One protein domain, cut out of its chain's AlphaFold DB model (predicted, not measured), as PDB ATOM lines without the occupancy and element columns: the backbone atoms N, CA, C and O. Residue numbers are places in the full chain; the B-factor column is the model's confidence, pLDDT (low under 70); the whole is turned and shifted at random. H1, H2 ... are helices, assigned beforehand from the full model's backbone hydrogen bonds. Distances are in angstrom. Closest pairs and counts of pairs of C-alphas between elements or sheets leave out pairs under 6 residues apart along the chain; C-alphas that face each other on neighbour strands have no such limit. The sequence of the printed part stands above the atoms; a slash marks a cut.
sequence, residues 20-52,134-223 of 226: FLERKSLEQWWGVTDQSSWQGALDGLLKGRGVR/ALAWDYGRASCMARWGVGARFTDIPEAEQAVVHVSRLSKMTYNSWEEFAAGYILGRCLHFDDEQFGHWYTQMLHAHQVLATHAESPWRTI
ATOM      1  N   PHE A  20      31.232 -25.598 -39.415       88.62
ATOM      2  CA  PHE A  20      29.863 -25.774 -38.916       88.62
ATOM      3  C   PHE A  20      29.768 -26.810 -37.791       88.62
ATOM      4  O   PHE A  20      29.046 -26.597 -36.818       88.62
ATOM      5  N   LEU A  21      30.502 -27.919 -37.910       88.25
ATOM      6  CA  LEU A  21      30.495 -28.977 -36.901       88.25
ATOM      7  C   LEU A  21      31.207 -28.535 -35.622       88.25
ATOM      8  O   LEU A  21      30.739 -28.860 -34.531       88.25
ATOM      9  N   GLU A  22      32.281 -27.754 -35.746       89.62
ATOM     10  CA  GLU A  22      32.993 -27.181 -34.603       89.62
ATOM     11  C   GLU A  22      32.091 -26.218 -33.825       89.62
ATOM     12  O   GLU A  22      31.916 -26.373 -32.619       89.62
ATOM     13  N   ARG A  23      31.417 -25.292 -34.523       93.56
ATOM     14  CA  ARG A  23      30.471 -24.357 -33.892       93.56
ATOM     15  C   ARG A  23      29.322 -25.071 -33.195       93.56
ATOM     16  O   ARG A  23      29.047 -24.778 -32.040       93.56
ATOM     17  N   LYS A  24      28.694 -26.041 -33.870       93.56
ATOM     18  CA  LYS A  24      27.598 -26.823 -33.284       93.56
ATOM     19  C   LYS A  24      28.051 -27.581 -32.033       93.56
ATOM     20  O   LYS A  24      27.314 -27.648 -31.056       93.56
ATOM     21  N   SER A  25      29.261 -28.137 -32.053       91.19
ATOM     22  CA  SER A  25      29.817 -28.867 -30.909       91.19
ATOM     23  C   SER A  25      30.138 -27.933 -29.739       91.19
ATOM     24  O   SER A  25      29.822 -28.257 -28.597       91.19
ATOM     25  N   LEU A  26      30.729 -26.766 -30.008       94.19
ATOM     26  CA  LEU A  26      31.017 -25.751 -28.993       94.19
ATOM     27  C   LEU A  26      29.740 -25.191 -28.357       94.19
ATOM     28  O   LEU A  26      29.669 -25.068 -27.137       94.19
ATOM     29  N   GLU A  27      28.709 -24.927 -29.152       96.12
ATOM     30  CA  GLU A  27      27.413 -24.493 -28.637       96.12
ATOM     31  C   GLU A  27      26.781 -25.580 -27.755       96.12
ATOM     32  O   GLU A  27      26.426 -25.318 -26.608       96.12
ATOM     33  N   GLN A  28      26.717 -26.824 -28.240       95.50
ATOM     34  CA  GLN A  28      26.051 -27.922 -27.535       95.50
ATOM     35  C   GLN A  28      26.746 -28.319 -26.224       95.50
ATOM     36  O   GLN A  28      26.074 -28.592 -25.231       95.50
ATOM     37  N   TRP A  29      28.077 -28.414 -26.227       91.62
ATOM     38  CA  TRP A  29      28.827 -28.979 -25.100       91.62
ATOM     39  C   TRP A  29      29.413 -27.926 -24.162       91.62
ATOM     40  O   TRP A  29      29.728 -28.248 -23.016       91.62
ATOM     41  N   TRP A  30      29.564 -26.686 -24.634       94.31
ATOM     42  CA  TRP A  30      30.201 -25.605 -23.880       94.31
ATOM     43  C   TRP A  30      29.348 -24.339 -23.777       94.31
ATOM     44  O   TRP A  30      29.721 -23.440 -23.030       94.31
ATOM     45  N   GLY A  31      28.225 -24.245 -24.500       95.94
ATOM     46  CA  GLY A  31      27.426 -23.019 -24.567       95.94
ATOM     47  C   GLY A  31      28.155 -21.861 -25.253       95.94
ATOM     48  O   GLY A  31      27.828 -20.704 -25.011       95.94
ATOM     49  N   VAL A  32      29.174 -22.154 -26.066       97.38
ATOM     50  CA  VAL A  32      30.011 -21.145 -26.724       97.38
ATOM     51  C   VAL A  32      29.444 -20.826 -28.104       97.38
ATOM     52  O   VAL A  32      29.426 -21.683 -28.987       97.38
ATOM     53  N   THR A  33      29.016 -19.580 -28.303       96.56
ATOM     54  CA  THR A  33      28.346 -19.116 -29.533       96.56
ATOM     55  C   THR A  33      29.086 -17.983 -30.243       96.56
ATOM     56  O   THR A  33      28.871 -17.742 -31.435       96.56
ATOM     57  N   ASP A  34      30.000 -17.316 -29.545       96.38
ATOM     58  CA  ASP A  34      30.746 -16.143 -30.001       96.38
ATOM     59  C   ASP A  34      32.172 -16.108 -29.412       96.38
ATOM     60  O   ASP A  34      32.563 -16.951 -28.602       96.38
ATOM     61  N   GLN A  35      32.967 -15.123 -29.835       96.75
ATOM     62  CA  GLN A  35      34.341 -14.938 -29.362       96.75
ATOM     63  C   GLN A  35      34.419 -14.665 -27.851       96.75
ATOM     64  O   GLN A  35      35.341 -15.139 -27.193       96.75
ATOM     65  N   SER A  36      33.454 -13.934 -27.285       97.75
ATOM     66  CA  SER A  36      33.469 -13.570 -25.864       97.75
ATOM     67  C   SER A  36      33.211 -14.784 -24.969       97.75
ATOM     68  O   SER A  36      33.970 -15.043 -24.036       97.75
ATOM     69  N   SER A  37      32.186 -15.574 -25.290       97.62
ATOM     70  CA  SER A  37      31.876 -16.839 -24.615       97.62
ATOM     71  C   SER A  37      33.005 -17.859 -24.775       97.62
ATOM     72  O   SER A  37      33.352 -18.537 -23.806       97.62
ATOM     73  N   TRP A  38      33.650 -17.916 -25.947       97.38
ATOM     74  CA  TRP A  38      34.844 -18.738 -26.163       97.38
ATOM     75  C   TRP A  38      36.000 -18.325 -25.243       97.38
ATOM     76  O   TRP A  38      36.571 -19.173 -24.554       97.38
ATOM     77  N   GLN A  39      36.312 -17.027 -25.182       97.19
ATOM     78  CA  GLN A  39      37.383 -16.511 -24.332       97.19
ATOM     79  C   GLN A  39      37.084 -16.768 -22.850       97.19
ATOM     80  O   GLN A  39      37.962 -17.207 -22.113       97.19
ATOM     81  N   GLY A  40      35.829 -16.592 -22.424       97.00
ATOM     82  CA  GLY A  40      35.388 -16.922 -21.069       97.00
ATOM     83  C   GLY A  40      35.548 -18.407 -20.727       97.00
ATOM     84  O   GLY A  40      35.990 -18.740 -19.623       97.00
ATOM     85  N   ALA A  41      35.241 -19.306 -21.667       96.75
ATOM     86  CA  ALA A  41      35.436 -20.743 -21.491       96.75
ATOM     87  C   ALA A  41      36.928 -21.110 -21.397       96.75
ATOM     88  O   ALA A  41      37.320 -21.859 -20.499       96.75
ATOM     89  N   LEU A  42      37.766 -20.550 -22.276       96.88
ATOM     90  CA  LEU A  42      39.217 -20.739 -22.244       96.88
ATOM     91  C   LEU A  42      39.815 -20.236 -20.922       96.88
ATOM     92  O   LEU A  42      40.521 -20.984 -20.248       96.88
ATOM     93  N   ASP A  43      39.478 -19.015 -20.509       96.19
ATOM     94  CA  ASP A  43      39.923 -18.430 -19.242       96.19
ATOM     95  C   ASP A  43      39.475 -19.253 -18.034       96.19
ATOM     96  O   ASP A  43      40.215 -19.391 -17.057       96.19
ATOM     97  N   GLY A  44      38.262 -19.805 -18.084       95.38
ATOM     98  CA  GLY A  44      37.748 -20.697 -17.053       95.38
ATOM     99  C   GLY A  44      38.614 -21.945 -16.892       95.38
ATOM    100  O   GLY A  44      38.973 -22.290 -15.766       95.38
ATOM    101  N   LEU A  45      38.996 -22.576 -18.003       95.81
ATOM    102  CA  LEU A  45      39.875 -23.748 -18.005       95.81
ATOM    103  C   LEU A  45      41.303 -23.397 -17.568       95.81
ATOM    104  O   LEU A  45      41.894 -24.115 -16.768       95.81
ATOM    105  N   LEU A  46      41.853 -22.267 -18.022       94.81
ATOM    106  CA  LEU A  46      43.176 -21.800 -17.586       94.81
ATOM    107  C   LEU A  46      43.228 -21.550 -16.071       94.81
ATOM    108  O   LEU A  46      44.248 -21.798 -15.435       94.81
ATOM    109  N   LYS A  47      42.111 -21.109 -15.483       93.50
ATOM    110  CA  LYS A  47      41.952 -20.900 -14.037       93.50
ATOM    111  C   LYS A  47      41.555 -22.167 -13.269       93.50
ATOM    112  O   LYS A  47      41.288 -22.068 -12.075       93.50
ATOM    113  N   GLY A  48      41.466 -23.327 -13.924       90.31
ATOM    114  CA  GLY A  48      41.112 -24.589 -13.271       90.31
ATOM    115  C   GLY A  48      39.664 -24.667 -12.772       90.31
ATOM    116  O   GLY A  48      39.375 -25.441 -11.867       90.31
ATOM    117  N   ARG A  49      38.741 -23.849 -13.304       86.19
ATOM    118  CA  ARG A  49      37.347 -23.772 -12.811       86.19
ATOM    119  C   ARG A  49      36.491 -24.986 -13.179       86.19
ATOM    120  O   ARG A  49      35.414 -25.165 -12.615       86.19
ATOM    121  N   GLY A  50      36.919 -25.775 -14.162       73.31
ATOM    122  CA  GLY A  50      36.276 -27.022 -14.566       73.31
ATOM    123  C   GLY A  50      36.637 -28.197 -13.656       73.31
ATOM    124  O   GLY A  50      35.850 -29.144 -13.548       73.31
ATOM    125  N   VAL A  51      37.776 -28.123 -12.966       77.12
ATOM    126  CA  VAL A  51      38.069 -28.956 -11.801       77.12
ATOM    127  C   VAL A  51      37.235 -28.444 -10.631       77.12
ATOM    128  O   VAL A  51      37.268 -27.270 -10.269       77.12
ATOM    129  N   ARG A  52      36.420 -29.324 -10.043       73.75
ATOM    130  CA  ARG A  52      35.559 -28.930  -8.922       73.75
ATOM    131  C   ARG A  52      36.447 -28.567  -7.733       73.75
ATOM    132  O   ARG A  52      37.319 -29.354  -7.382       73.75
ATOM    133  N   ALA A 134      44.587 -32.553 -10.151       97.00
ATOM    134  CA  ALA A 134      43.693 -32.885 -11.257       97.00
ATOM    135  C   ALA A 134      43.569 -31.747 -12.296       97.00
ATOM    136  O   ALA A 134      42.854 -31.915 -13.284       97.00
ATOM    137  N   LEU A 135      44.285 -30.623 -12.134       97.00
ATOM    138  CA  LEU A 135      44.249 -29.456 -13.037       97.00
ATOM    139  C   LEU A 135      44.587 -29.777 -14.497       97.00
ATOM    140  O   LEU A 135      44.076 -29.126 -15.408       97.00
ATOM    141  N   ALA A 136      45.376 -30.821 -14.747       96.81
ATOM    142  CA  ALA A 136      45.664 -31.318 -16.084       96.81
ATOM    143  C   ALA A 136      44.384 -31.605 -16.880       96.81
ATOM    144  O   ALA A 136      44.377 -31.386 -18.088       96.81
ATOM    145  N   TRP A 137      43.287 -32.019 -16.230       95.88
ATOM    146  CA  TRP A 137      41.988 -32.193 -16.885       95.88
ATOM    147  C   TRP A 137      41.482 -30.909 -17.552       95.88
ATOM    148  O   TRP A 137      40.975 -30.945 -18.677       95.88
ATOM    149  N   ASP A 138      41.668 -29.763 -16.905       95.88
ATOM    150  CA  ASP A 138      41.321 -28.469 -17.479       95.88
ATOM    151  C   ASP A 138      42.368 -28.005 -18.482       95.88
ATOM    152  O   ASP A 138      42.005 -27.566 -19.568       95.88
ATOM    153  N   TYR A 139      43.655 -28.176 -18.189       96.44
ATOM    154  CA  TYR A 139      44.737 -27.757 -19.085       96.44
ATOM    155  C   TYR A 139      44.709 -28.500 -20.424       96.44
ATOM    156  O   TYR A 139      44.815 -27.885 -21.488       96.44
ATOM    157  N   GLY A 140      44.467 -29.811 -20.412       93.56
ATOM    158  CA  GLY A 140      44.287 -30.585 -21.638       93.56
ATOM    159  C   GLY A 140      43.083 -30.102 -22.452       93.56
ATOM    160  O   GLY A 140      43.179 -29.959 -23.673       93.56
ATOM    161  N   ARG A 141      41.966 -29.766 -21.788       94.50
ATOM    162  CA  ARG A 141      40.787 -29.185 -22.450       94.50
ATOM    163  C   ARG A 141      41.028 -27.756 -22.932       94.50
ATOM    164  O   ARG A 141      40.533 -27.421 -24.000       94.50
ATOM    165  N   ALA A 142      41.820 -26.948 -22.230       95.69
ATOM    166  CA  ALA A 142      42.200 -25.601 -22.652       95.69
ATOM    167  C   ALA A 142      43.016 -25.640 -23.952       95.69
ATOM    168  O   ALA A 142      42.746 -24.879 -24.877       95.69
ATOM    169  N   SER A 143      43.949 -26.594 -24.072       93.75
ATOM    170  CA  SER A 143      44.685 -26.828 -25.322       93.75
ATOM    171  C   SER A 143      43.747 -27.192 -26.482       93.75
ATOM    172  O   SER A 143      43.936 -26.724 -27.605       93.75
ATOM    173  N   CYS A 144      42.712 -28.002 -26.228       91.75
ATOM    174  CA  CYS A 144      41.677 -28.287 -27.226       91.75
ATOM    175  C   CYS A 144      40.823 -27.054 -27.547       91.75
ATOM    176  O   CYS A 144      40.614 -26.774 -28.721       91.75
ATOM    177  N   MET A 145      40.397 -26.294 -26.536       94.81
ATOM    178  CA  MET A 145      39.583 -25.085 -26.687       94.81
ATOM    179  C   MET A 145      40.271 -24.031 -27.560       94.81
ATOM    180  O   MET A 145      39.616 -23.413 -28.399       94.81
ATOM    181  N   ALA A 146      41.593 -23.882 -27.436       94.06
ATOM    182  CA  ALA A 146      42.382 -23.024 -28.317       94.06
ATOM    183  C   ALA A 146      42.251 -23.444 -29.794       94.06
ATOM    184  O   ALA A 146      41.959 -22.619 -30.657       94.06
ATOM    185  N   ARG A 147      42.381 -24.746 -30.090       91.12
ATOM    186  CA  ARG A 147      42.227 -25.283 -31.456       91.12
ATOM    187  C   ARG A 147      40.792 -25.171 -31.976       91.12
ATOM    188  O   ARG A 147      40.585 -24.804 -33.131       91.12
ATOM    189  N   TRP A 148      39.803 -25.456 -31.131       92.69
ATOM    190  CA  TRP A 148      38.389 -25.331 -31.487       92.69
ATOM    191  C   TRP A 148      38.013 -23.883 -31.813       92.69
ATOM    192  O   TRP A 148      37.258 -23.647 -32.753       92.69
ATOM    193  N   GLY A 149      38.615 -22.909 -31.122       93.69
ATOM    194  CA  GLY A 149      38.449 -21.487 -31.423       93.69
ATOM    195  C   GLY A 149      38.850 -21.127 -32.857       93.69
ATOM    196  O   GLY A 149      38.098 -20.440 -33.549       93.69
ATOM    197  N   VAL A 150      39.982 -21.650 -33.342       92.75
ATOM    198  CA  VAL A 150      40.433 -21.458 -34.735       92.75
ATOM    199  C   VAL A 150      39.455 -22.107 -35.721       92.75
ATOM    200  O   VAL A 150      39.032 -21.490 -36.708       92.75
ATOM    201  N   GLY A 151      39.051 -23.354 -35.447       90.56
ATOM    202  CA  GLY A 151      38.087 -24.095 -36.268       90.56
ATOM    203  C   GLY A 151      36.743 -23.371 -36.404       90.56
ATOM    204  O   GLY A 151      36.200 -23.277 -37.505       90.56
ATOM    205  N   ALA A 152      36.263 -22.775 -35.312       92.88
ATOM    206  CA  ALA A 152      34.997 -22.051 -35.228       92.88
ATOM    207  C   ALA A 152      35.066 -20.564 -35.630       92.88
ATOM    208  O   ALA A 152      34.020 -19.905 -35.670       92.88
ATOM    209  N   ARG A 153      36.266 -20.051 -35.957       93.19
ATOM    210  CA  ARG A 153      36.556 -18.635 -36.272       93.19
ATOM    211  C   ARG A 153      36.244 -17.667 -35.123       93.19
ATOM    212  O   ARG A 153      35.806 -16.547 -35.357       93.19
ATOM    213  N   PHE A 154      36.466 -18.109 -33.888       94.94
ATOM    214  CA  PHE A 154      36.414 -17.254 -32.697       94.94
ATOM    215  C   PHE A 154      37.759 -16.611 -32.359       94.94
ATOM    216  O   PHE A 154      37.788 -15.642 -31.615       94.94
ATOM    217  N   THR A 155      38.854 -17.137 -32.901       94.56
ATOM    218  CA  THR A 155      40.214 -16.611 -32.729       94.56
ATOM    219  C   THR A 155      41.042 -16.924 -33.976       94.56
ATOM    220  O   THR A 155      40.611 -17.709 -34.835       94.56
ATOM    221  N   ASP A 156      42.217 -16.315 -34.084       93.56
ATOM    222  CA  ASP A 156      43.200 -16.607 -35.120       93.56
ATOM    223  C   ASP A 156      44.289 -17.585 -34.634       93.56
ATOM    224  O   ASP A 156      44.290 -18.062 -33.497       93.56
ATOM    225  N   ILE A 157      45.190 -17.970 -35.543       93.44
ATOM    226  CA  ILE A 157      46.261 -18.925 -35.229       93.44
ATOM    227  C   ILE A 157      47.247 -18.347 -34.194       93.44
ATOM    228  O   ILE A 157      47.504 -19.049 -33.214       93.44
ATOM    229  N   PRO A 158      47.776 -17.113 -34.348       94.94
ATOM    230  CA  PRO A 158      48.680 -16.525 -33.359       94.94
ATOM    231  C   PRO A 158      48.117 -16.472 -31.933       94.94
ATOM    232  O   PRO A 158      48.813 -16.837 -30.984       94.94
ATOM    233  N   GLU A 159      46.865 -16.048 -31.754       93.88
ATOM    234  CA  GLU A 159      46.216 -16.017 -30.439       93.88
ATOM    235  C   GLU A 159      46.049 -17.428 -29.855       93.88
ATOM    236  O   GLU A 159      46.343 -17.670 -28.678       93.88
ATOM    237  N   ALA A 160      45.642 -18.398 -30.678       94.19
ATOM    238  CA  ALA A 160      45.505 -19.782 -30.241       94.19
ATOM    239  C   ALA A 160      46.858 -20.420 -29.867       94.19
ATOM    240  O   ALA A 160      46.935 -21.192 -28.906       94.19
ATOM    241  N   GLU A 161      47.940 -20.091 -30.577       94.50
ATOM    242  CA  GLU A 161      49.303 -20.515 -30.233       94.50
ATOM    243  C   GLU A 161      49.742 -19.946 -28.880       94.50
ATOM    244  O   GLU A 161      50.255 -20.688 -28.036       94.50
ATOM    245  N   GLN A 162      49.472 -18.663 -28.622       95.62
ATOM    246  CA  GLN A 162      49.746 -18.041 -27.322       95.62
ATOM    247  C   GLN A 162      48.983 -18.737 -26.189       95.62
ATOM    248  O   GLN A 162      49.562 -19.004 -25.131       95.62
ATOM    249  N   ALA A 163      47.716 -19.093 -26.415       95.31
ATOM    250  CA  ALA A 163      46.926 -19.848 -25.450       95.31
ATOM    251  C   ALA A 163      47.543 -21.225 -25.154       95.31
ATOM    252  O   ALA A 163      47.691 -21.593 -23.988       95.31
ATOM    253  N   VAL A 164      47.975 -21.974 -26.175       94.50
ATOM    254  CA  VAL A 164      48.634 -23.280 -25.982       94.50
ATOM    255  C   VAL A 164      49.966 -23.139 -25.238       94.50
ATOM    256  O   VAL A 164      50.259 -23.944 -24.351       94.50
ATOM    257  N   VAL A 165      50.755 -22.102 -25.531       95.31
ATOM    258  CA  VAL A 165      51.989 -21.803 -24.786       95.31
ATOM    259  C   VAL A 165      51.682 -21.486 -23.320       95.31
ATOM    260  O   VAL A 165      52.385 -21.964 -22.428       95.31
ATOM    261  N   HIS A 166      50.619 -20.732 -23.040       96.56
ATOM    262  CA  HIS A 166      50.190 -20.451 -21.670       96.56
ATOM    263  C   HIS A 166      49.780 -21.735 -20.932       96.56
ATOM    264  O   HIS A 166      50.274 -21.987 -19.832       96.56
ATOM    265  N   VAL A 167      48.977 -22.598 -21.564       95.69
ATOM    266  CA  VAL A 167      48.631 -23.928 -21.029       95.69
ATOM    267  C   VAL A 167      49.886 -24.745 -20.722       95.69
ATOM    268  O   VAL A 167      49.971 -25.371 -19.665       95.69
ATOM    269  N   SER A 168      50.879 -24.732 -21.617       94.25
ATOM    270  CA  SER A 168      52.141 -25.443 -21.402       94.25
ATOM    271  C   SER A 168      52.887 -24.921 -20.172       94.25
ATOM    272  O   SER A 168      53.341 -25.732 -19.365       94.25
ATOM    273  N   ARG A 169      52.964 -23.598 -19.977       96.06
ATOM    274  CA  ARG A 169      53.597 -23.005 -18.787       96.06
ATOM    275  C   ARG A 169      52.888 -23.428 -17.500       96.06
ATOM    276  O   ARG A 169      53.552 -23.899 -16.585       96.06
ATOM    277  N   LEU A 170      51.557 -23.337 -17.454       96.00
ATOM    278  CA  LEU A 170      50.766 -23.771 -16.292       96.00
ATOM    279  C   LEU A 170      50.963 -25.263 -15.990       96.00
ATOM    280  O   LEU A 170      51.149 -25.658 -14.838       96.00
ATOM    281  N   SER A 171      50.994 -26.088 -17.037       96.12
ATOM    282  CA  SER A 171      51.240 -27.527 -16.917       96.12
ATOM    283  C   SER A 171      52.624 -27.806 -16.326       96.12
ATOM    284  O   SER A 171      52.727 -28.585 -15.384       96.12
ATOM    285  N   LYS A 172      53.672 -27.123 -16.806       95.12
ATOM    286  CA  LYS A 172      55.048 -27.261 -16.293       95.12
ATOM    287  C   LYS A 172      55.232 -26.720 -14.870       95.12
ATOM    288  O   LYS A 172      56.100 -27.198 -14.153       95.12
ATOM    289  N   MET A 173      54.429 -25.743 -14.446       94.88
ATOM    290  CA  MET A 173      54.428 -25.260 -13.056       94.88
ATOM    291  C   MET A 173      53.757 -26.245 -12.089       94.88
ATOM    292  O   MET A 173      54.082 -26.259 -10.905       94.88
ATOM    293  N   THR A 174      52.819 -27.053 -12.585       95.06
ATOM    294  CA  THR A 174      52.004 -27.961 -11.759       95.06
ATOM    295  C   THR A 174      52.567 -29.386 -11.733       95.06
ATOM    296  O   THR A 174      52.499 -30.068 -10.709       95.06
ATOM    297  N   TYR A 175      53.146 -29.840 -12.847       95.88
ATOM    298  CA  TYR A 175      53.597 -31.215 -13.073       95.88
ATOM    299  C   TYR A 175      55.084 -31.270 -13.453       95.88
ATOM    300  O   TYR A 175      55.605 -30.360 -14.095       95.88
ATOM    301  N   ASN A 176      55.769 -32.357 -13.083       94.88
ATOM    302  CA  ASN A 176      57.216 -32.518 -13.271       94.88
ATOM    303  C   ASN A 176      57.564 -33.490 -14.405       94.88
ATOM    304  O   ASN A 176      58.736 -33.623 -14.750       94.88
ATOM    305  N   SER A 177      56.575 -34.195 -14.956       95.19
ATOM    306  CA  SER A 177      56.768 -35.116 -16.071       95.19
ATOM    307  C   SER A 177      55.479 -35.321 -16.868       95.19
ATOM    308  O   SER A 177      54.380 -34.978 -16.414       95.19
ATOM    309  N   TRP A 178      55.618 -35.937 -18.045       95.06
ATOM    310  CA  TRP A 178      54.485 -36.357 -18.867       95.06
ATOM    311  C   TRP A 178      53.570 -37.334 -18.121       95.06
ATOM    312  O   TRP A 178      52.349 -37.195 -18.181       95.06
ATOM    313  N   GLU A 179      54.146 -38.279 -17.379       94.62
ATOM    314  CA  GLU A 179      53.425 -39.294 -16.606       94.62
ATOM    315  C   GLU A 179      52.586 -38.661 -15.495       94.62
ATOM    316  O   GLU A 179      51.427 -39.028 -15.301       94.62
ATOM    317  N   GLU A 180      53.128 -37.670 -14.785       95.75
ATOM    318  CA  GLU A 180      52.370 -36.978 -13.744       95.75
ATOM    319  C   GLU A 180      51.225 -36.142 -14.320       95.75
ATOM    320  O   GLU A 180      50.115 -36.166 -13.776       95.75
ATOM    321  N   PHE A 181      51.471 -35.431 -15.427       96.75
ATOM    322  CA  PHE A 181      50.423 -34.697 -16.136       96.75
ATOM    323  C   PHE A 181      49.318 -35.646 -16.607       96.75
ATOM    324  O   PHE A 181      48.130 -35.378 -16.415       96.75
ATOM    325  N   ALA A 182      49.698 -36.788 -17.180       96.38
ATOM    326  CA  ALA A 182      48.761 -37.801 -17.634       96.38
ATOM    327  C   ALA A 182      47.937 -38.367 -16.480       96.38
ATOM    328  O   ALA A 182      46.714 -38.398 -16.570       96.38
ATOM    329  N   ALA A 183      48.566 -38.748 -15.369       97.44
ATOM    330  CA  ALA A 183      47.849 -39.258 -14.208       97.44
ATOM    331  C   ALA A 183      46.841 -38.226 -13.660       97.44
ATOM    332  O   ALA A 183      45.709 -38.591 -13.338       97.44
ATOM    333  N   GLY A 184      47.208 -36.938 -13.631       97.19
ATOM    334  CA  GLY A 184      46.296 -35.842 -13.287       97.19
ATOM    335  C   GLY A 184      45.112 -35.714 -14.248       97.19
ATOM    336  O   GLY A 184      43.963 -35.622 -13.812       97.19
ATOM    337  N   TYR A 185      45.372 -35.772 -15.558       96.75
ATOM    338  CA  TYR A 185      44.338 -35.696 -16.593       96.75
ATOM    339  C   TYR A 185      43.351 -36.864 -16.490       96.75
ATOM    340  O   TYR A 185      42.133 -36.666 -16.511       96.75
ATOM    341  N   ILE A 186      43.874 -38.086 -16.357       96.75
ATOM    342  CA  ILE A 186      43.076 -39.310 -16.286       96.75
ATOM    343  C   ILE A 186      42.239 -39.311 -15.007       96.75
ATOM    344  O   ILE A 186      41.047 -39.610 -15.081       96.75
ATOM    345  N   LEU A 187      42.811 -38.917 -13.860       97.12
ATOM    346  CA  LEU A 187      42.052 -38.797 -12.613       97.12
ATOM    347  C   LEU A 187      40.897 -37.807 -12.765       97.12
ATOM    348  O   LEU A 187      39.761 -38.156 -12.451       97.12
ATOM    349  N   GLY A 188      41.160 -36.600 -13.275       95.56
ATOM    350  CA  GLY A 188      40.118 -35.588 -13.445       95.56
ATOM    351  C   GLY A 188      39.002 -36.047 -14.391       95.56
ATOM    352  O   GLY A 188      37.825 -35.884 -14.068       95.56
ATOM    353  N   ARG A 189      39.340 -36.722 -15.500       93.94
ATOM    354  CA  ARG A 189      38.344 -37.326 -16.404       93.94
ATOM    355  C   ARG A 189      37.505 -38.397 -15.701       93.94
ATOM    356  O   ARG A 189      36.283 -38.402 -15.845       93.94
ATOM    357  N   CYS A 190      38.134 -39.291 -14.938       94.94
ATOM    358  CA  CYS A 190      37.430 -40.383 -14.263       94.94
ATOM    359  C   CYS A 190      36.537 -39.873 -13.121       94.94
ATOM    360  O   CYS A 190      35.393 -40.303 -12.984       94.94
ATOM    361  N   LEU A 191      37.006 -38.896 -12.340       93.62
ATOM    362  CA  LEU A 191      36.182 -38.240 -11.323       93.62
ATOM    363  C   LEU A 191      34.967 -37.529 -11.935       93.62
ATOM    364  O   LEU A 191      33.923 -37.462 -11.281       93.62
ATOM    365  N   HIS A 192      35.100 -37.030 -13.169       90.75
ATOM    366  CA  HIS A 192      34.024 -36.364 -13.896       90.75
ATOM    367  C   HIS A 192      32.982 -37.338 -14.467       90.75
ATOM    368  O   HIS A 192      31.793 -37.052 -14.365       90.75
ATOM    369  N   PHE A 193      33.408 -38.455 -15.070       86.94
ATOM    370  CA  PHE A 193      32.525 -39.297 -15.896       86.94
ATOM    371  C   PHE A 193      32.420 -40.771 -15.493       86.94
ATOM    372  O   PHE A 193      31.431 -41.408 -15.841       86.94
ATOM    373  N   ASP A 194      33.437 -41.346 -14.850       86.25
ATOM    374  CA  ASP A 194      33.567 -42.810 -14.761       86.25
ATOM    375  C   ASP A 194      32.823 -43.414 -13.563       86.25
ATOM    376  O   ASP A 194      32.440 -44.576 -13.607       86.25
ATOM    377  N   ASP A 195      32.599 -42.626 -12.509       84.56
ATOM    378  CA  ASP A 195      31.934 -43.070 -11.273       84.56
ATOM    379  C   ASP A 195      32.471 -44.401 -10.703       84.56
ATOM    380  O   ASP A 195      31.741 -45.202 -10.135       84.56
ATOM    381  N   GLU A 196      33.779 -44.629 -10.855       86.25
ATOM    382  CA  GLU A 196      34.514 -45.813 -10.383       86.25
ATOM    383  C   GLU A 196      34.112 -47.134 -11.045       86.25
ATOM    384  O   GLU A 196      34.399 -48.212 -10.523       86.25
ATOM    385  N   GLN A 197      33.473 -47.066 -12.210       87.69
ATOM    386  CA  GLN A 197      33.147 -48.252 -12.998       87.69
ATOM    387  C   GLN A 197      34.381 -48.835 -13.697       87.69
ATOM    388  O   GLN A 197      34.352 -49.992 -14.115       87.69
ATOM    389  N   PHE A 198      35.456 -48.050 -13.840       88.75
ATOM    390  CA  PHE A 198      36.653 -48.398 -14.606       88.75
ATOM    391  C   PHE A 198      36.308 -48.841 -16.036       88.75
ATOM    392  O   PHE A 198      36.916 -49.755 -16.595       88.75
ATOM    393  N   GLY A 199      35.295 -48.191 -16.613       88.31
ATOM    394  CA  GLY A 199      34.689 -48.568 -17.882       88.31
ATOM    395  C   GLY A 199      35.424 -47.969 -19.077       88.31
ATOM    396  O   GLY A 199      36.643 -47.792 -19.086       88.31
ATOM    397  N   HIS A 200      34.679 -47.627 -20.128       90.00
ATOM    398  CA  HIS A 200      35.262 -47.051 -21.344       90.00
ATOM    399  C   HIS A 200      35.972 -45.706 -21.094       90.00
ATOM    400  O   HIS A 200      36.976 -45.418 -21.743       90.00
ATOM    401  N   TRP A 201      35.505 -44.904 -20.128       89.44
ATOM    402  CA  TRP A 201      36.140 -43.639 -19.744       89.44
ATOM    403  C   TRP A 201      37.562 -43.837 -19.212       89.44
ATOM    404  O   TRP A 201      38.457 -43.059 -19.555       89.44
ATOM    405  N   TYR A 202      37.776 -44.900 -18.434       93.12
ATOM    406  CA  TYR A 202      39.085 -45.286 -17.921       93.12
ATOM    407  C   TYR A 202      39.929 -46.046 -18.955       93.12
ATOM    408  O   TYR A 202      41.052 -45.647 -19.260       93.12
ATOM    409  N   THR A 203      39.392 -47.118 -19.542       93.88
ATOM    410  CA  THR A 203      40.147 -48.023 -20.434       93.88
ATOM    411  C   THR A 203      40.665 -47.334 -21.699       93.88
ATOM    412  O   THR A 203      41.789 -47.603 -22.120       93.88
ATOM    413  N   GLN A 204      39.919 -46.376 -22.266       92.81
ATOM    414  CA  GLN A 204      40.415 -45.548 -23.375       92.81
ATOM    415  C   GLN A 204      41.652 -44.736 -22.980       92.81
ATOM    416  O   GLN A 204      42.572 -44.564 -23.779       92.81
ATOM    417  N   MET A 205      41.675 -44.211 -21.755       93.25
ATOM    418  CA  MET A 205      42.800 -43.427 -21.255       93.25
ATOM    419  C   MET A 205      43.991 -44.288 -20.877       93.25
ATOM    420  O   MET A 205      45.120 -43.888 -21.153       93.25
ATOM    421  N   LEU A 206      43.753 -45.477 -20.326       94.75
ATOM    422  CA  LEU A 206      44.804 -46.461 -20.113       94.75
ATOM    423  C   LEU A 206      45.496 -46.809 -21.437       94.75
ATOM    424  O   LEU A 206      46.722 -46.748 -21.521       94.75
ATOM    425  N   HIS A 207      44.724 -47.087 -22.490       94.06
ATOM    426  CA  HIS A 207      45.284 -47.368 -23.810       94.06
ATOM    427  C   HIS A 207      46.088 -46.180 -24.364       94.06
ATOM    428  O   HIS A 207      47.230 -46.350 -24.791       94.06
ATOM    429  N   ALA A 208      45.533 -44.963 -24.308       92.25
ATOM    430  CA  ALA A 208      46.236 -43.766 -24.765       92.25
ATOM    431  C   ALA A 208      47.547 -43.533 -23.996       92.25
ATOM    432  O   ALA A 208      48.572 -43.241 -24.610       92.25
ATOM    433  N   HIS A 209      47.530 -43.712 -22.672       94.94
ATOM    434  CA  HIS A 209      48.718 -43.626 -21.826       94.94
ATOM    435  C   HIS A 209      49.779 -44.652 -22.240       94.94
ATOM    436  O   HIS A 209      50.937 -44.290 -22.423       94.94
ATOM    437  N   GLN A 210      49.392 -45.915 -22.442       93.62
ATOM    438  CA  GLN A 210      50.315 -46.975 -22.859       93.62
ATOM    439  C   GLN A 210      50.987 -46.649 -24.194       93.62
ATOM    440  O   GLN A 210      52.211 -46.747 -24.298       93.62
ATOM    441  N   VAL A 211      50.221 -46.208 -25.196       92.44
ATOM    442  CA  VAL A 211      50.783 -45.816 -26.497       92.44
ATOM    443  C   VAL A 211      51.750 -44.644 -26.330       92.44
ATOM    444  O   VAL A 211      52.875 -44.710 -26.823       92.44
ATOM    445  N   LEU A 212      51.354 -43.594 -25.604       91.62
ATOM    446  CA  LEU A 212      52.192 -42.409 -25.424       91.62
ATOM    447  C   LEU A 212      53.465 -42.702 -24.612       91.62
ATOM    448  O   LEU A 212      54.517 -42.152 -24.926       91.62
ATOM    449  N   ALA A 213      53.423 -43.591 -23.625       91.38
ATOM    450  CA  ALA A 213      54.594 -43.928 -22.815       91.38
ATOM    451  C   ALA A 213      55.589 -44.860 -23.541       91.38
ATOM    452  O   ALA A 213      56.803 -44.793 -23.315       91.38
ATOM    453  N   THR A 214      55.093 -45.741 -24.418       90.81
ATOM    454  CA  THR A 214      55.898 -46.847 -24.973       90.81
ATOM    455  C   THR A 214      56.292 -46.670 -26.436       90.81
ATOM    456  O   THR A 214      57.381 -47.098 -26.816       90.81
ATOM    457  N   HIS A 215      55.464 -46.028 -27.265       91.06
ATOM    458  CA  HIS A 215      55.723 -45.940 -28.701       91.06
ATOM    459  C   HIS A 215      56.943 -45.056 -28.993       91.06
ATOM    460  O   HIS A 215      57.003 -43.921 -28.526       91.06
ATOM    461  N   ALA A 216      57.901 -45.542 -29.791       88.88
ATOM    462  CA  ALA A 216      59.190 -44.872 -30.014       88.88
ATOM    463  C   ALA A 216      59.053 -43.440 -30.562       88.88
ATOM    464  O   ALA A 216      59.749 -42.536 -30.112       88.88
ATOM    465  N   GLU A 217      58.107 -43.225 -31.479       87.38
ATOM    466  CA  GLU A 217      57.819 -41.909 -32.072       87.38
ATOM    467  C   GLU A 217      56.878 -41.041 -31.222       87.38
ATOM    468  O   GLU A 217      56.446 -39.970 -31.651       87.38
ATOM    469  N   SER A 218      56.506 -41.499 -30.024       88.25
ATOM    470  CA  SER A 218      55.633 -40.728 -29.147       88.25
ATOM    471  C   SER A 218      56.274 -39.386 -28.780       88.25
ATOM    472  O   SER A 218      57.457 -39.353 -28.420       88.25
ATOM    473  N   PRO A 219      55.499 -38.285 -28.762       86.12
ATOM    474  CA  PRO A 219      55.958 -37.007 -28.232       86.12
ATOM    475  C   PRO A 219      56.519 -37.102 -26.811       86.12
ATOM    476  O   PRO A 219      57.456 -36.385 -26.495       86.12
ATOM    477  N   TRP A 220      56.026 -38.013 -25.964       91.12
ATOM    478  CA  TRP A 220      56.554 -38.159 -24.598       91.12
ATOM    479  C   TRP A 220      57.965 -38.751 -24.554       91.12
ATOM    480  O   TRP A 220      58.671 -38.581 -23.566       91.12
ATOM    481  N   ARG A 221      58.385 -39.439 -25.622       89.94
ATOM    482  CA  ARG A 221      59.733 -40.004 -25.757       89.94
ATOM    483  C   ARG A 221      60.665 -39.120 -26.577       89.94
ATOM    484  O   ARG A 221      61.876 -39.185 -26.391       89.94
ATOM    485  N   THR A 222      60.112 -38.329 -27.492       91.31
ATOM    486  CA  THR A 222      60.878 -37.495 -28.431       91.31
ATOM    487  C   THR A 222      60.972 -36.029 -28.009       91.31
ATOM    488  O   THR A 222      61.867 -35.326 -28.471       91.31
ATOM    489  N   ILE A 223      60.098 -35.565 -27.110       88.75
ATOM    490  CA  ILE A 223      60.074 -34.197 -26.585       88.75
ATOM    491  C   ILE A 223      60.233 -34.247 -25.068       88.75
ATOM    492  O   ILE A 223      59.396 -34.797 -24.348       88.75
TER     493      ILE A 223
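What this domain is: This is residues 20 to 52 and 134 to 223 of the 226 residues of a protein of Streptomyces sp. SID8375 (UniProt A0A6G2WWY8). The longest helix, H4, makes a small bundle with H3 and H2, with H3 running opposite ways to the other two, and a hairpin of H5 and H6 is set crosswise at the end where H3 begins. H1 packs on the far end of H3, and the tiny H7 sits beside the end of H6. The printed part has 123 residues with seven named helices, H1 to H7 in chain order, and no named strand: the class is all helix. It is compact, with a radius of gyration of the C-alphas of 15.0 A and spans of 38 by 33 by 26 A.

How they stand to each other: H4, residues 157 to 174, forms a helical hairpin with the hub H3, residues 136 to 152, at 1 degree; their closest C-alphas, Ala 160 and Ala 146, are 4.9 A apart. H2, residues 35 to 46, touches H3 at a shallow tilt of 19 degrees, opposite ways, closest at C-alphas 45 and 138, 5.0 A. H1, residues 20 to 30, touches residues 148 to 152 of H3, closest at C-alphas 23 and 152, 5.3 A, at 35.1 degrees, only just steep. H5, residues 178 to 193, touches residues 136 to 140 of H3, about perpendicular at 82 degrees, closest at C-alphas 185 and 137, 4.2 A. H6, residues 200 to 214, forms a helical hairpin with H5 at 7 degrees, closest at C-alphas 202 and 190, 6.3 A; H3 and H6 are apart. H7, residues 219 to 222, touches residues 212 to 214 of H6 only at the corner, closest at C-alphas 220 and 212, 6.1 A. Every O i to N i+4 pair is within hydrogen-bond range in H1, H2, H4 and H5, against 12 of 13 in H3 and 10 of 11 in H6; H7 is too short for one.

Where its parts are: H4 is 25.8 A long, H3 23.8 A, H5 22.4 A and H6 21.0 A. C-alpha 157 stands at (46.261, -18.925, -35.229), C-alpha 20 at (29.863, -25.774, -38.916).

The domain as a whole: The C-alphas farthest apart, Pro 158 and Gln 197, are 40.8 A apart. Residues 53 to 133 are not printed; C-alphas 52 and 134 are 9.3 A apart. Of the links printed whole, none is long. No printed residue is under 70 in pLDDT.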